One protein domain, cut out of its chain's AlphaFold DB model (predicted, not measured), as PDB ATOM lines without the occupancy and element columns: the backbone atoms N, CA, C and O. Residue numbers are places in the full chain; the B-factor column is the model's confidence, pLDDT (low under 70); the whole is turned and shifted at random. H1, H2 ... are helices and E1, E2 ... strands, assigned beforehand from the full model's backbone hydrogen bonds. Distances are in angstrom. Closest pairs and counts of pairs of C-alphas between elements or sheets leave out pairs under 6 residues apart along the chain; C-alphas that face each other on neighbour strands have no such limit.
ATOM      1  N   THR A 307      35.646   9.516 -31.447       87.56
ATOM      2  CA  THR A 307      34.372   9.885 -30.809       87.56
ATOM      3  C   THR A 307      33.908  11.290 -31.180       87.56
ATOM      4  O   THR A 307      32.734  11.499 -31.453       87.56
ATOM      5  N   ASP A 308      34.832  12.249 -31.273       90.62
ATOM      6  CA  ASP A 308      34.520  13.646 -31.600       90.62
ATOM      7  C   ASP A 308      34.002  13.792 -33.045       90.62
ATOM      8  O   ASP A 308      33.372  14.786 -33.405       90.62
ATOM      9  N   ARG A 309      34.293  12.812 -33.905       92.94
ATOM     10  CA  ARG A 309      33.888  12.799 -35.313       92.94
ATOM     11  C   ARG A 309      32.583  12.049 -35.535       92.94
ATOM     12  O   ARG A 309      32.088  12.068 -36.651       92.94
ATOM     13  N   GLU A 310      32.009  11.404 -34.526       93.00
ATOM     14  CA  GLU A 310      30.744  10.696 -34.702       93.00
ATOM     15  C   GLU A 310      29.588  11.679 -34.953       93.00
ATOM     16  O   GLU A 310      29.552  12.762 -34.348       93.00
ATOM     17  N   PRO A 311      28.640  11.330 -35.843       94.12
ATOM     18  CA  PRO A 311      27.449  12.136 -36.045       94.12
ATOM     19  C   PRO A 311      26.570  12.111 -34.792       94.12
ATOM     20  O   PRO A 311      26.484  11.111 -34.080       94.12
ATOM     21  N   MET A 312      25.869  13.210 -34.538       94.50
ATOM     22  CA  MET A 312      24.972  13.341 -33.396       94.50
ATOM     23  C   MET A 312      23.662  13.998 -33.813       94.50
ATOM     24  O   MET A 312      23.645  15.086 -34.381       94.50
ATOM     25  N   VAL A 313      22.548  13.373 -33.434       94.88
ATOM     26  CA  VAL A 313      21.222  14.000 -33.476       94.88
ATOM     27  C   VAL A 313      20.899  14.540 -32.090       94.88
ATOM     28  O   VAL A 313      20.786  13.771 -31.136       94.88
ATOM     29  N   VAL A 314      20.755  15.855 -31.967       94.94
ATOM     30  CA  VAL A 314      20.395  16.550 -30.731       94.94
ATOM     31  C   VAL A 314      18.871  16.540 -30.589       94.94
ATOM     32  O   VAL A 314      18.175  17.323 -31.233       94.94
ATOM     33  N   ASP A 315      18.365  15.629 -29.757       94.75
ATOM     34  CA  ASP A 315      16.936  15.287 -29.640       94.75
ATOM     35  C   ASP A 315      16.406  15.215 -28.194       94.75
ATOM     36  O   ASP A 315      15.232  14.901 -27.970       94.75
ATOM     37  N   SER A 316      17.263  15.458 -27.198       96.50
ATOM     38  CA  SER A 316      16.907  15.376 -25.780       96.50
ATOM     39  C   SER A 316      17.871  16.163 -24.890       96.50
ATOM     40  O   SER A 316      19.074  16.242 -25.156       96.50
ATOM     41  N   LEU A 317      17.364  16.669 -23.757       97.00
ATOM     42  CA  LEU A 317      18.207  17.287 -22.725       97.00
ATOM     43  C   LEU A 317      19.189  16.286 -22.118       97.00
ATOM     44  O   LEU A 317      20.287  16.675 -21.737       97.00
ATOM     45  N   THR A 318      18.821  15.002 -22.025       96.38
ATOM     46  CA  THR A 318      19.718  13.946 -21.531       96.38
ATOM     47  C   THR A 318      20.970  13.836 -22.389       96.38
ATOM     48  O   THR A 318      22.066  13.813 -21.838       96.38
ATOM     49  N   LYS A 319      20.829  13.828 -23.719       96.12
ATOM     50  CA  LYS A 319      21.971  13.741 -24.634       96.12
ATOM     51  C   LYS A 319      22.892  14.960 -24.500       96.12
ATOM     52  O   LYS A 319      24.090  14.790 -24.294       96.12
ATOM     53  N   VAL A 320      22.323  16.168 -24.488       97.31
ATOM     54  CA  VAL A 320      23.079  17.422 -24.283       97.31
ATOM     55  C   VAL A 320      23.772  17.443 -22.914       97.31
ATOM     56  O   VAL A 320      24.950  17.770 -22.810       97.31
ATOM     57  N   SER A 321      23.063  17.046 -21.858       97.00
ATOM     58  CA  SER A 321      23.584  17.035 -20.486       97.00
ATOM     59  C   SER A 321      24.690  16.008 -20.283       97.00
ATOM     60  O   SER A 321      25.643  16.284 -19.563       97.00
ATOM     61  N   ASN A 322      24.576  14.831 -20.902       95.88
ATOM     62  CA  ASN A 322      25.635  13.826 -20.882       95.88
ATOM     63  C   ASN A 322      26.887  14.357 -21.584       95.88
ATOM     64  O   ASN A 322      27.972  14.262 -21.028       95.88
ATOM     65  N   PHE A 323      26.729  14.979 -22.754       95.38
ATOM     66  CA  PHE A 323      27.848  15.547 -23.505       95.38
ATOM     67  C   PHE A 323      28.575  16.660 -22.733       95.38
ATOM     68  O   PHE A 323      29.800  16.721 -22.723       95.38
ATOM     69  N   LEU A 324      27.826  17.530 -22.050       95.38
ATOM     70  CA  LEU A 324      28.376  18.614 -21.227       95.38
ATOM     71  C   LEU A 324      28.826  18.162 -19.826       95.38
ATOM     72  O   LEU A 324      29.244  19.001 -19.030       95.38
ATOM     73  N   ASN A 325      28.725  16.868 -19.500       94.62
ATOM     74  CA  ASN A 325      28.997  16.316 -18.168       94.62
ATOM     75  C   ASN A 325      28.212  17.010 -17.033       94.62
ATOM     76  O   ASN A 325      28.706  17.177 -15.919       94.62
ATOM     77  N   VAL A 326      26.963  17.398 -17.300       96.00
ATOM     78  CA  VAL A 326      26.069  18.021 -16.315       96.00
ATOM     79  C   VAL A 326      25.667  16.985 -15.264       96.00
ATOM     80  O   VAL A 326      25.123  15.922 -15.598       96.00
ATOM     81  N   SER A 327      25.888  17.311 -13.989       95.38
ATOM     82  CA  SER A 327      25.588  16.426 -12.857       95.38
ATOM     83  C   SER A 327      24.084  16.190 -12.668       95.38
ATOM     84  O   SER A 327      23.243  16.964 -13.125       95.38
ATOM     85  N   ALA A 328      23.711  15.139 -11.932       94.62
ATOM     86  CA  ALA A 328      22.305  14.836 -11.648       94.62
ATOM     87  C   ALA A 328      21.571  15.981 -10.917       94.62
ATOM     88  O   ALA A 328      20.397  16.232 -11.191       94.62
ATOM     89  N   GLU A 508      20.607  17.783 -36.458       93.19
ATOM     90  CA  GLU A 508      21.699  16.885 -36.828       93.19
ATOM     91  C   GLU A 508      23.026  17.648 -36.920       93.19
ATOM     92  O   GLU A 508      23.090  18.760 -37.449       93.19
ATOM     93  N   VAL A 509      24.081  17.038 -36.392       94.00
ATOM     94  CA  VAL A 509      25.461  17.516 -36.450       94.00
ATOM     95  C   VAL A 509      26.313  16.379 -37.009       94.00
ATOM     96  O   VAL A 509      26.251  15.261 -36.499       94.00
ATOM     97  N   ASP A 510      27.116  16.645 -38.039       95.88
ATOM     98  CA  ASP A 510      27.868  15.588 -38.734       95.88
ATOM     99  C   ASP A 510      29.072  15.083 -37.933       95.88
ATOM    100  O   ASP A 510      29.493  13.941 -38.120       95.88
ATOM    101  N   MET A 511      29.621  15.938 -37.066       95.38
ATOM    102  CA  MET A 511      30.683  15.615 -36.116       95.38
ATOM    103  C   MET A 511      30.408  16.318 -34.788       95.38
ATOM    104  O   MET A 511      30.404  17.550 -34.716       95.38
ATOM    105  N   CYS A 512      30.164  15.548 -33.733       92.88
ATOM    106  CA  CYS A 512      29.714  16.082 -32.448       92.88
ATOM    107  C   CYS A 512      30.747  16.970 -31.733       92.88
ATOM    108  O   CYS A 512      30.363  17.826 -30.940       92.88
ATOM    109  N   GLY A 513      32.031  16.810 -32.049       92.44
ATOM    110  CA  GLY A 513      33.132  17.566 -31.473       92.44
ATOM    111  C   GLY A 513      33.282  17.319 -29.975       92.44
ATOM    112  O   GLY A 513      33.228  16.184 -29.514       92.44
ATOM    113  N   GLY A 514      33.513  18.380 -29.206       91.56
ATOM    114  CA  GLY A 514      33.783  18.257 -27.778       91.56
ATOM    115  C   GLY A 514      33.823  19.592 -27.050       91.56
ATOM    116  O   GLY A 514      33.694  20.663 -27.644       91.56
ATOM    117  N   VAL A 515      34.020  19.517 -25.735       90.69
ATOM    118  CA  VAL A 515      34.308  20.678 -24.891       90.69
ATOM    119  C   VAL A 515      35.769  20.612 -24.481       90.69
ATOM    120  O   VAL A 515      36.218  19.611 -23.926       90.69
ATOM    121  N   ASN A 516      36.506  21.685 -24.734       85.50
ATOM    122  CA  ASN A 516      37.858  21.857 -24.224       85.50
ATOM    123  C   ASN A 516      37.953  23.171 -23.457       85.50
ATOM    124  O   ASN A 516      37.376  24.168 -23.868       85.50
ATOM    125  N   GLY A 517      38.688  23.205 -22.356       80.81
ATOM    126  CA  GLY A 517      38.837  24.426 -21.583       80.81
ATOM    127  C   GLY A 517      39.784  24.265 -20.415       80.81
ATOM    128  O   GLY A 517      39.938  23.178 -19.862       80.81
ATOM    129  N   SER A 518      40.402  25.374 -20.036       73.06
ATOM    130  CA  SER A 518      41.176  25.507 -18.810       73.06
ATOM    131  C   SER A 518      40.959  26.906 -18.234       73.06
ATOM    132  O   SER A 518      40.517  27.825 -18.927       73.06
ATOM    133  N   ASN A 519      41.221  27.073 -16.938       75.62
ATOM    134  CA  ASN A 519      41.189  28.376 -16.260       75.62
ATOM    135  C   ASN A 519      39.852  29.140 -16.392       75.62
ATOM    136  O   ASN A 519      39.834  30.361 -16.527       75.62
ATOM    137  N   GLY A 520      38.718  28.430 -16.360       80.19
ATOM    138  CA  GLY A 520      37.384  29.047 -16.362       80.19
ATOM    139  C   GLY A 520      36.898  29.567 -17.721       80.19
ATOM    140  O   GLY A 520      35.837  30.191 -17.779       80.19
ATOM    141  N   ARG A 521      37.627  29.291 -18.809       87.25
ATOM    142  CA  ARG A 521      37.146  29.464 -20.185       87.25
ATOM    143  C   ARG A 521      37.078  28.116 -20.882       87.25
ATOM    144  O   ARG A 521      38.061  27.378 -20.933       87.25
ATOM    145  N   PHE A 522      35.908  27.819 -21.418       91.31
ATOM    146  CA  PHE A 522      35.610  26.601 -22.146       91.31
ATOM    147  C   PHE A 522      35.227  26.955 -23.573       91.31
ATOM    148  O   PHE A 522      34.631  27.992 -23.829       91.31
ATOM    149  N   CYS A 523      35.551  26.071 -24.498       91.19
ATOM    150  CA  CYS A 523      35.224  26.161 -25.902       91.19
ATOM    151  C   CYS A 523      34.512  24.873 -26.306       91.19
ATOM    152  O   CYS A 523      35.088  23.785 -26.232       91.19
ATOM    153  N   LEU A 524      33.266  25.009 -26.744       94.44
ATOM    154  CA  LEU A 524      32.509  23.952 -27.393       94.44
ATOM    155  C   LEU A 524      32.692  24.077 -28.902       94.44
ATOM    156  O   LEU A 524      32.452  25.143 -29.470       94.44
ATOM    157  N   PHE A 525      33.069  22.981 -29.549       93.44
ATOM    158  CA  PHE A 525      33.211  22.923 -30.998       93.44
ATOM    159  C   PHE A 525      32.351  21.809 -31.587       93.44
ATOM    160  O   PHE A 525      32.241  20.737 -31.001       93.44
ATOM    161  N   MET A 526      31.740  22.072 -32.743       96.56
ATOM    162  CA  MET A 526      30.900  21.123 -33.484       96.56
ATOM    163  C   MET A 526      31.141  21.238 -34.981       96.56
ATOM    164  O   MET A 526      31.523  22.302 -35.476       96.56
ATOM    165  N   GLY A 527      30.927  20.137 -35.691       95.75
ATOM    166  CA  GLY A 527      31.330  19.990 -37.075       95.75
ATOM    167  C   GLY A 527      30.197  19.684 -38.051       95.75
ATOM    168  O   GLY A 527      29.274  18.934 -37.733       95.75
ATOM    169  N   ARG A 528      30.293  20.240 -39.262       95.69
ATOM    170  CA  ARG A 528      29.385  19.979 -40.385       95.69
ATOM    171  C   ARG A 528      30.147  19.747 -41.687       95.69
ATOM    172  O   ARG A 528      31.159  20.386 -41.943       95.69
ATOM    173  N   ILE A 529      29.650  18.860 -42.530       95.31
ATOM    174  CA  ILE A 529      30.244  18.511 -43.816       95.31
ATOM    175  C   ILE A 529      29.372  19.107 -44.920       95.31
ATOM    176  O   ILE A 529      28.150  18.970 -44.898       95.31
ATOM    177  N   LEU A 530      30.002  19.801 -45.866       94.50
ATOM    178  CA  LEU A 530      29.345  20.481 -46.976       94.50
ATOM    179  C   LEU A 530      29.800  19.861 -48.303       94.50
ATOM    180  O   LEU A 530      30.965  19.497 -48.462       94.50
ATOM    181  N   THR A 531      28.880  19.762 -49.259       92.50
ATOM    182  CA  THR A 531      29.135  19.251 -50.618       92.50
ATOM    183  C   THR A 531      29.538  20.354 -51.599       92.50
ATOM    184  O   THR A 531      29.990  20.064 -52.701       92.50
ATOM    185  N   SER A 532      29.387  21.624 -51.217       90.06
ATOM    186  CA  SER A 532      29.769  22.795 -52.005       90.06
ATOM    187  C   SER A 532      30.109  23.976 -51.094       90.06
ATOM    188  O   SER A 532      29.520  24.168 -50.027       90.06
ATOM    189  N   ASP A 533      31.042  24.803 -51.553       89.94
ATOM    190  CA  ASP A 533      31.513  26.024 -50.906       89.94
ATOM    191  C   ASP A 533      30.611  27.239 -51.183       89.94
ATOM    192  O   ASP A 533      30.888  28.341 -50.704       89.94
ATOM    193  N   SER A 534      29.505  27.037 -51.910       91.19
ATOM    194  CA  SER A 534      28.548  28.096 -52.218       91.19
ATOM    195  C   SER A 534      28.079  28.819 -50.952       91.19
ATOM    196  O   SER A 534      27.704  28.201 -49.951       91.19
ATOM    197  N   GLU A 535      28.006  30.149 -51.013       90.56
ATOM    198  CA  GLU A 535      27.607  30.986 -49.872       90.56
ATOM    199  C   GLU A 535      26.242  30.594 -49.286       90.56
ATOM    200  O   GLU A 535      26.021  30.664 -48.075       90.56
ATOM    201  N   LYS A 536      25.317  30.104 -50.126       90.12
ATOM    202  CA  LYS A 536      24.025  29.574 -49.665       90.12
ATOM    203  C   LYS A 536      24.202  28.340 -48.779       90.12
ATOM    204  O   LYS A 536      23.562  28.255 -47.729       90.12
ATOM    205  N   MET A 537      25.046  27.390 -49.186       91.06
ATOM    206  CA  MET A 537      25.292  26.166 -48.425       91.06
ATOM    207  C   MET A 537      26.085  26.457 -47.152       91.06
ATOM    208  O   MET A 537      25.662  26.039 -46.075       91.06
ATOM    209  N   VAL A 538      27.149  27.255 -47.244       92.88
ATOM    210  CA  VAL A 538      27.944  27.689 -46.085       92.88
ATOM    211  C   VAL A 538      27.074  28.454 -45.083       92.88
ATOM    212  O   VAL A 538      27.083  28.148 -43.892       92.88
ATOM    213  N   GLY A 539      26.234  29.381 -45.550       93.19
ATOM    214  CA  GLY A 539      25.307  30.129 -44.701       93.19
ATOM    215  C   GLY A 539      24.273  29.242 -43.996       93.19
ATOM    216  O   GLY A 539      23.969  29.462 -42.819       93.19
ATOM    217  N   ARG A 540      23.745  28.204 -44.663       90.88
ATOM    218  CA  ARG A 540      22.912  27.181 -43.996       90.88
ATOM    219  C   ARG A 540      23.726  26.361 -42.999       90.88
ATOM    220  O   ARG A 540      23.217  26.085 -41.911       90.88
ATOM    221  N   GLY A 541      24.967  26.037 -43.361       93.75
ATOM    222  CA  GLY A 541      25.997  25.413 -42.532       93.75
ATOM    223  C   GLY A 541      26.098  26.066 -41.164       93.75
ATOM    224  O   GLY A 541      25.762  25.467 -40.138       93.75
ATOM    225  N   VAL A 542      26.453  27.349 -41.195       95.31
ATOM    226  CA  VAL A 542      26.578  28.229 -40.033       95.31
ATOM    227  C   VAL A 542      25.284  28.270 -39.225       95.31
ATOM    228  O   VAL A 542      25.317  28.041 -38.020       95.31
ATOM    229  N   LYS A 543      24.127  28.497 -39.862       94.12
ATOM    230  CA  LYS A 543      22.834  28.581 -39.153       94.12
ATOM    231  C   LYS A 543      22.453  27.280 -38.444       94.12
ATOM    232  O   LYS A 543      21.830  27.328 -37.387       94.12
ATOM    233  N   GLN A 544      22.770  26.114 -39.008       93.50
ATOM    234  CA  GLN A 544      22.479  24.839 -38.345       93.50
ATOM    235  C   GLN A 544      23.404  24.615 -37.148       93.50
ATOM    236  O   GLN A 544      22.903  24.307 -36.068       93.50
ATOM    237  N   LEU A 545      24.713  24.836 -37.316       95.44
ATOM    238  CA  LEU A 545      25.677  24.717 -36.222       95.44
ATOM    239  C   LEU A 545      25.409  25.732 -35.105       95.44
ATOM    240  O   LEU A 545      25.471  25.359 -33.941       95.44
ATOM    241  N   ASP A 546      25.042  26.978 -35.428       95.75
ATOM    242  CA  ASP A 546      24.635  27.995 -34.441       95.75
ATOM    243  C   ASP A 546      23.468  27.512 -33.579       95.75
ATOM    244  O   ASP A 546      23.515  27.627 -32.357       95.75
ATOM    245  N   ARG A 547      22.445  26.895 -34.189       95.38
ATOM    246  CA  ARG A 547      21.316  26.339 -33.429       95.38
ATOM    247  C   ARG A 547      21.735  25.161 -32.550       95.38
ATOM    248  O   ARG A 547      21.269  25.073 -31.417       95.38
ATOM    249  N   ALA A 548      22.601  24.275 -33.043       96.00
ATOM    250  CA  ALA A 548      23.124  23.165 -32.246       96.00
ATOM    251  C   ALA A 548      23.915  23.693 -31.040       96.00
ATOM    252  O   ALA A 548      23.531  23.461 -29.898       96.00
ATOM    253  N   LEU A 549      24.956  24.488 -31.292       96.94
ATOM    254  CA  LEU A 549      25.821  25.087 -30.274       96.94
ATOM    255  C   LEU A 549      25.026  25.941 -29.272       96.94
ATOM    256  O   LEU A 549      25.268  25.871 -28.067       96.94
ATOM    257  N   GLY A 550      24.031  26.690 -29.751       96.50
ATOM    258  CA  GLY A 550      23.143  27.506 -28.927       96.50
ATOM    259  C   GLY A 550      22.350  26.699 -27.897       96.50
ATOM    260  O   GLY A 550      22.197  27.156 -26.768       96.50
ATOM    261  N   ILE A 551      21.916  25.472 -28.221       97.00
ATOM    262  CA  ILE A 551      21.238  24.592 -27.247       97.00
ATOM    263  C   ILE A 551      22.196  24.188 -26.132       97.00
ATOM    264  O   ILE A 551      21.824  24.192 -24.961       97.00
ATOM    265  N   PHE A 552      23.432  23.841 -26.482       97.62
ATOM    266  CA  PHE A 552      24.431  23.429 -25.502       97.62
ATOM    267  C   PHE A 552      24.814  24.597 -24.596       97.62
ATOM    268  O   PHE A 552      24.863  24.427 -23.382       97.62
ATOM    269  N   LYS A 553      24.988  25.798 -25.160       96.75
ATOM    270  CA  LYS A 553      25.202  27.019 -24.376       96.75
ATOM    271  C   LYS A 553      24.033  27.322 -23.448       96.75
ATOM    272  O   LYS A 553      24.239  27.582 -22.268       96.75
ATOM    273  N   PHE A 554      22.810  27.207 -23.950       96.81
ATOM    274  CA  PHE A 554      21.616  27.396 -23.140       96.81
ATOM    275  C   PHE A 554      21.563  26.399 -21.970       96.81
ATOM    276  O   PHE A 554      21.329  26.795 -20.831       96.81
ATOM    277  N   VAL A 555      21.838  25.110 -22.205       97.25
ATOM    278  CA  VAL A 555      21.884  24.103 -21.127       97.25
ATOM    279  C   VAL A 555      23.028  24.374 -20.147       97.25
ATOM    280  O   VAL A 555      22.815  24.248 -18.944       97.25
ATOM    281  N   TRP A 556      24.204  24.786 -20.629       96.81
ATOM    282  CA  TRP A 556      25.344  25.186 -19.796       96.81
ATOM    283  C   TRP A 556      24.968  26.302 -18.813       96.81
ATOM    284  O   TRP A 556      25.225  26.191 -17.613       96.81
ATOM    285  N   GLU A 557      24.298  27.346 -19.305       96.06
ATOM    286  CA  GLU A 557      23.829  28.481 -18.505       96.06
ATOM    287  C   GLU A 557      22.714  28.074 -17.530       96.06
ATOM    288  O   GLU A 557      22.752  28.423 -16.347       96.06
ATOM    289  N   MET A 558      21.743  27.272 -17.977       95.62
ATOM    290  CA  MET A 558      20.659  26.787 -17.112       95.62
ATOM    291  C   MET A 558      21.167  25.864 -15.997       95.62
ATOM    292  O   MET A 558      20.620  25.887 -14.892       95.62
ATOM    293  N   ALA A 559      22.221  25.093 -16.271       96.19
ATOM    294  CA  ALA A 559      22.909  24.230 -15.315       96.19
ATOM    295  C   ALA A 559      23.816  24.994 -14.336       96.19
ATOM    296  O   ALA A 559      24.394  24.360 -13.451       96.19
ATOM    297  N   GLU A 560      23.956  26.317 -14.496       95.81
ATOM    298  CA  GLU A 560      24.866  27.163 -13.710       95.81
ATOM    299  C   GLU A 560      26.300  26.618 -13.710       95.81
ATOM    300  O   GLU A 560      27.000  26.595 -12.695       95.81
ATOM    301  N   MET A 561      26.739  26.131 -14.874       94.00
ATOM    302  CA  MET A 561      28.107  25.666 -15.057       94.00
ATOM    303  C   MET A 561      29.083  26.828 -14.846       94.00
ATOM    304  O   MET A 561      28.879  27.941 -15.335       94.00
ATOM    305  N   LYS A 562      30.167  26.570 -14.109       91.19
ATOM    306  CA  LYS A 562      31.194  27.581 -13.837       91.19
ATOM    307  C   LYS A 562      32.003  27.870 -15.101       91.19
ATOM    308  O   LYS A 562      32.449  26.944 -15.770       91.19
ATOM    309  N   GLY A 563      32.287  29.147 -15.344       89.12
ATOM    310  CA  GLY A 563      33.116  29.600 -16.461       89.12
ATOM    311  C   GLY A 563      32.324  29.954 -17.720       89.12
ATOM    312  O   GLY A 563      31.147  29.619 -17.865       89.12
ATOM    313  N   HIS A 564      32.982  30.673 -18.628       89.62
ATOM    314  CA  HIS A 564      32.386  31.097 -19.895       89.62
ATOM    315  C   HIS A 564      32.518  30.001 -20.955       89.62
ATOM    316  O   HIS A 564      33.579  29.383 -21.047       89.62
ATOM    317  N   LEU A 565      31.464  29.790 -21.752       93.81
ATOM    318  CA  LEU A 565      31.456  28.842 -22.866       93.81
ATOM    319  C   LEU A 565      31.449  29.582 -24.213       93.81
ATOM    320  O   LEU A 565      30.420  30.121 -24.639       93.81
ATOM    321  N   ASP A 566      32.599  29.565 -24.880       92.50
ATOM    322  CA  ASP A 566      32.794  30.007 -26.257       92.50
ATOM    323  C   ASP A 566      32.308  28.935 -27.239       92.50
ATOM    324  O   ASP A 566      32.428  27.732 -26.987       92.50
ATOM    325  N   LEU A 567      31.762  29.368 -28.376       94.81
ATOM    326  CA  LEU A 567      31.185  28.487 -29.391       94.81
ATOM    327  C   LEU A 567      31.980  28.569 -30.694       94.81
ATOM    328  O   LEU A 567      32.204  29.661 -31.224       94.81
ATOM    329  N   GLN A 568      32.363  27.405 -31.223       94.12
ATOM    330  CA  GLN A 568      33.088  27.281 -32.484       94.12
ATOM    331  C   GLN A 568      32.414  26.280 -33.429       94.12
ATOM    332  O   GLN A 568      32.200  25.117 -33.099       94.12
ATOM    333  N   GLY A 569      32.079  26.721 -34.638       95.50
ATOM    334  CA  GLY A 569      31.610  25.829 -35.697       95.50
ATOM    335  C   GLY A 569      32.731  25.487 -36.671       95.50
ATOM    336  O   GLY A 569      33.500  26.362 -37.056       95.50
ATOM    337  N   HIS A 570      32.817  24.237 -37.105       94.62
ATOM    338  CA  HIS A 570      33.771  23.799 -38.121       94.62
ATOM    339  C   HIS A 570      33.006  23.205 -39.300       94.62
ATOM    340  O   HIS A 570      32.148  22.347 -39.125       94.62
ATOM    341  N   MET A 571      33.284  23.685 -40.503       95.06
ATOM    342  CA  MET A 571      32.695  23.191 -41.740       95.06
ATOM    343  C   MET A 571      33.800  22.665 -42.638       95.06
ATOM    344  O   MET A 571      34.827  23.323 -42.760       95.06
ATOM    345  N   TRP A 572      33.595  21.517 -43.276       93.56
ATOM    346  CA  TRP A 572      34.552  20.961 -44.234       93.56
ATOM    347  C   TRP A 572      33.906  20.855 -45.597       93.56
ATOM    348  O   TRP A 572      32.796  20.335 -45.714       93.56
ATOM    349  N   CYS A 573      34.612  21.347 -46.606       91.50
ATOM    350  CA  CYS A 573      34.138  21.358 -47.976       91.50
ATOM    351  C   CYS A 573      35.286  21.063 -48.937       91.50
ATOM    352  O   CYS A 573      36.377  21.619 -48.810       91.50
ATOM    353  N   VAL A 574      35.031  20.206 -49.921       86.38
ATOM    354  CA  VAL A 574      35.986  19.912 -50.993       86.38
ATOM    355  C   VAL A 574      36.166  21.133 -51.882       86.38
ATOM    356  O   VAL A 574      35.189  21.764 -52.271       86.38
ATOM    357  N   GLY A 575      37.424  21.478 -52.166       78.88
ATOM    358  CA  GLY A 575      37.781  22.598 -53.044       78.88
ATOM    359  C   GLY A 575      37.582  24.001 -52.457       78.88
ATOM    360  O   GLY A 575      37.876  24.967 -53.148       78.88
ATOM    361  N   ALA A 576      37.117  24.126 -51.210       85.12
ATOM    362  CA  ALA A 576      36.967  25.421 -50.550       85.12
ATOM    363  C   ALA A 576      38.307  25.962 -50.035       85.12
ATOM    364  O   ALA A 576      39.164  25.196 -49.595       85.12
ATOM    365  N   ASP A 577      38.436  27.284 -49.962       84.62
ATOM    366  CA  ASP A 577      39.537  27.919 -49.242       84.62
ATOM    367  C   ASP A 577      39.296  27.941 -47.729       84.62
ATOM    368  O   ASP A 577      38.167  28.059 -47.240       84.62
ATOM    369  N   ASN A 578      40.394  27.885 -46.971       87.06
ATOM    370  CA  ASN A 578      40.337  28.052 -45.524       87.06
ATOM    371  C   ASN A 578      39.951  29.491 -45.180       87.06
ATOM    372  O   ASN A 578      40.666  30.431 -45.527       87.06
ATOM    373  N   ARG A 579      38.856  29.673 -44.441       88.50
ATOM    374  CA  ARG A 579      38.397  31.006 -44.024       88.50
ATOM    375  C   ARG A 579      37.654  30.989 -42.697       88.50
ATOM    376  O   ARG A 579      37.132  29.961 -42.267       88.50
ATOM    377  N   ILE A 580      37.595  32.158 -42.066       89.88
ATOM    378  CA  ILE A 580      36.883  32.384 -40.808       89.88
ATOM    379  C   ILE A 580      35.673  33.271 -41.068       89.88
ATOM    380  O   ILE A 580      35.768  34.302 -41.726       89.88
ATOM    381  N   LEU A 581      34.543  32.881 -40.493       92.19
ATOM    382  CA  LEU A 581      33.292  33.619 -40.505       92.19
ATOM    383  C   LEU A 581      32.897  33.954 -39.064       92.19
ATOM    384  O   LEU A 581      33.103  33.158 -38.144       92.19
ATOM    385  N   ARG A 582      32.291  35.126 -38.863       93.31
ATOM    386  CA  ARG A 582      31.677  35.507 -37.585       93.31
ATOM    387  C   ARG A 582      30.171  35.577 -37.750       93.31
ATOM    388  O   ARG A 582      29.675  36.239 -38.656       93.31
ATOM    389  N   TYR A 583      29.442  34.929 -36.851       94.00
ATOM    390  CA  TYR A 583      27.983  34.962 -36.849       94.00
ATOM    391  C   TYR A 583      27.478  34.999 -35.411       94.00
ATOM    392  O   TYR A 583      27.866  34.172 -34.592       94.00
ATOM    393  N   ARG A 584      26.660  36.012 -35.087       91.38
ATOM    394  CA  ARG A 584      26.110  36.248 -33.734       91.38
ATOM    395  C   ARG A 584      27.161  36.254 -32.610       91.38
ATOM    396  O   ARG A 584      26.893  35.830 -31.495       91.38
ATOM    397  N   GLY A 585      28.363  36.745 -32.913       88.31
ATOM    398  CA  GLY A 585      29.481  36.796 -31.966       88.31
ATOM    399  C   GLY A 585      30.299  35.503 -31.860       88.31
ATOM    400  O   GLY A 585      31.391  35.560 -31.304       88.31
ATOM    401  N   ASN A 586      29.838  34.396 -32.452       92.62
ATOM    402  CA  ASN A 586      30.534  33.109 -32.482       92.62
ATOM    403  C   ASN A 586      31.443  32.988 -33.718       92.62
ATOM    404  O   ASN A 586      31.235  33.669 -34.732       92.62
ATOM    405  N   THR A 587      32.435  32.099 -33.635       92.19
ATOM    406  CA  THR A 587      33.441  31.885 -34.686       92.19
ATOM    407  C   THR A 587      33.143  30.607 -35.461       92.19
ATOM    408  O   THR A 587      32.871  29.562 -34.876       92.19
ATOM    409  N   TYR A 588      33.228  30.676 -36.786       94.25
ATOM    410  CA  TYR A 588      33.016  29.540 -37.672       94.25
ATOM    411  C   TYR A 588      34.183  29.412 -38.639       94.25
ATOM    412  O   TYR A 588      34.558  30.380 -39.294       94.25
ATOM    413  N   PHE A 589      34.736  28.217 -38.751       92.56
ATOM    414  CA  PHE A 589      35.832  27.903 -39.653       92.56
ATOM    415  C   PHE A 589      35.299  27.111 -40.839       92.56
ATOM    416  O   PHE A 589      34.605  26.114 -40.647       92.56
ATOM    417  N   VAL A 590      35.636  27.534 -42.051       92.75
ATOM    418  CA  VAL A 590      35.484  26.725 -43.262       92.75
ATOM    419  C   VAL A 590      36.860  26.161 -43.584       92.75
ATOM    420  O   VAL A 590      37.813  26.923 -43.729       92.75
ATOM    421  N   HIS A 591      36.951  24.838 -43.650       90.44
ATOM    422  CA  HIS A 591      38.158  24.085 -43.958       90.44
ATOM    423  C   HIS A 591      38.048  23.501 -45.362       90.44
ATOM    424  O   HIS A 591      37.083  22.797 -45.677       90.44
ATOM    425  N   GLY A 592      39.064  23.760 -46.175       87.75
ATOM    426  CA  GLY A 592      39.236  23.136 -47.478       87.75
ATOM    427  C   GLY A 592      39.689  21.690 -47.360       87.75
ATOM    428  O   GLY A 592      40.708  21.405 -46.723       87.75
ATOM    429  N   ILE A 593      38.960  20.776 -47.999       84.06
ATOM    430  CA  ILE A 593      39.428  19.414 -48.261       84.06
ATOM    431  C   ILE A 593      40.185  19.465 -49.592       84.06
ATOM    432  O   ILE A 593      39.585  19.579 -50.665       84.06
ATOM    433  N   CYS A 594      41.509  19.409 -49.492       74.06
ATOM    434  CA  CYS A 594      42.444  19.425 -50.615       74.06
ATOM    435  C   CYS A 594      43.418  18.246 -50.480       74.06
ATOM    436  O   CYS A 594      43.575  17.711 -49.374       74.06
TER     437      CYS A 594
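AT A GLANCE: This is residues 307 to 328 and 508 to 594 of the 595 residues of an uncharacterized protein of Vigna unguiculata (UniProt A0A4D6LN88). A twisted sheet of five strands makes a wall, and one long helix, H2, lies lengthwise over one of its faces; the other face is bare of named helices. Near the E2 edge of the sheet sits a small piece made of the short strand E1 and the short helix H1, with H1 packed crosswise on H2. The printed part has 109 residues, with named elements in the order E1, H1, E2, E3, H2, E4, E5, E6, and its class is mixed, helices and strands. The sheet, also mixed, runs E2, E3, E4, E6, E5. The whole is compact, with a radius of gyration of the C-alphas of 14.0 A, yet elongated in outline, 44 by 27 by 22 A.

IN THESE COORDINATES: Start at C-alpha 312, at (24.972, 13.341, -33.396), where E1, residues 312 to 314, begins. H1 follows at residues 317 to 323, 9.8 A long. Beyond the cut, find E2 at residues 511 to 518, 22.5 A, and E3 at residues 521 to 530, 29.3 A. From C-alpha 535 at (27.607, 30.986, -49.872), H2 runs 33.8 A to residue 558. Then come E4, residues 564 to 574, 33.2 A; E5, residues 579 to 583, 13.3 A; and E6, residues 586 to 593, ending at C-alpha 593, (39.428, 19.414, -48.261).

HOW THE PARTS SIT: Look first at E1, which pairs with no named strand; its residues 312 to 313 pair antiparallel with residues 508 to 509. H1 touches H2 with residues 551 to 555 of H2 alone, about perpendicular at 85 degrees; their closest C-alphas are those of Val 320 and Phe 552, 6.3 A apart. H1 is only just not on the sheet, with 4 pairs of C-alphas within 10 A. E2 and E3 form an antiparallel hairpin, with N 516 and O 523 2.9 A apart. E3 and E4 are parallel, with N 522 and O 564 at 2.8 A. With H2 between them they make a strand-helix-strand unit, two parallel neighbour strands joined through a helix, whose crossover is right-handed. H2 is on the sheet at a height of 7.9 A, over E3, E4 and E6, and runs along the strands, at 26 degrees to E4 on the local plane; this gives two layers, a helix on one face of a sheet. The closest C-alphas of H2 and E4 are those of Leu 545 and Gly 569, 6.1 A apart. E4 and E6 are parallel, with N 571 and O 589 at 2.8 A. E5 and E6 form an antiparallel hairpin, with N 581 and O 588 at 2.8 A. In H1 and H2 every O i to N i+4 pair is within hydrogen-bond range.

THE WHOLE: The two C-alphas farthest apart, those of Ala 328 and Gly 575, are 44.9 A apart. Residues 329 to 507 are not printed, and C-alphas 328 and 508 stand 25.3 A apart across this cut. Of the links that are printed whole, each is tight. The mean pLDDT of the printed part is 92.3, and no printed residue is under 70.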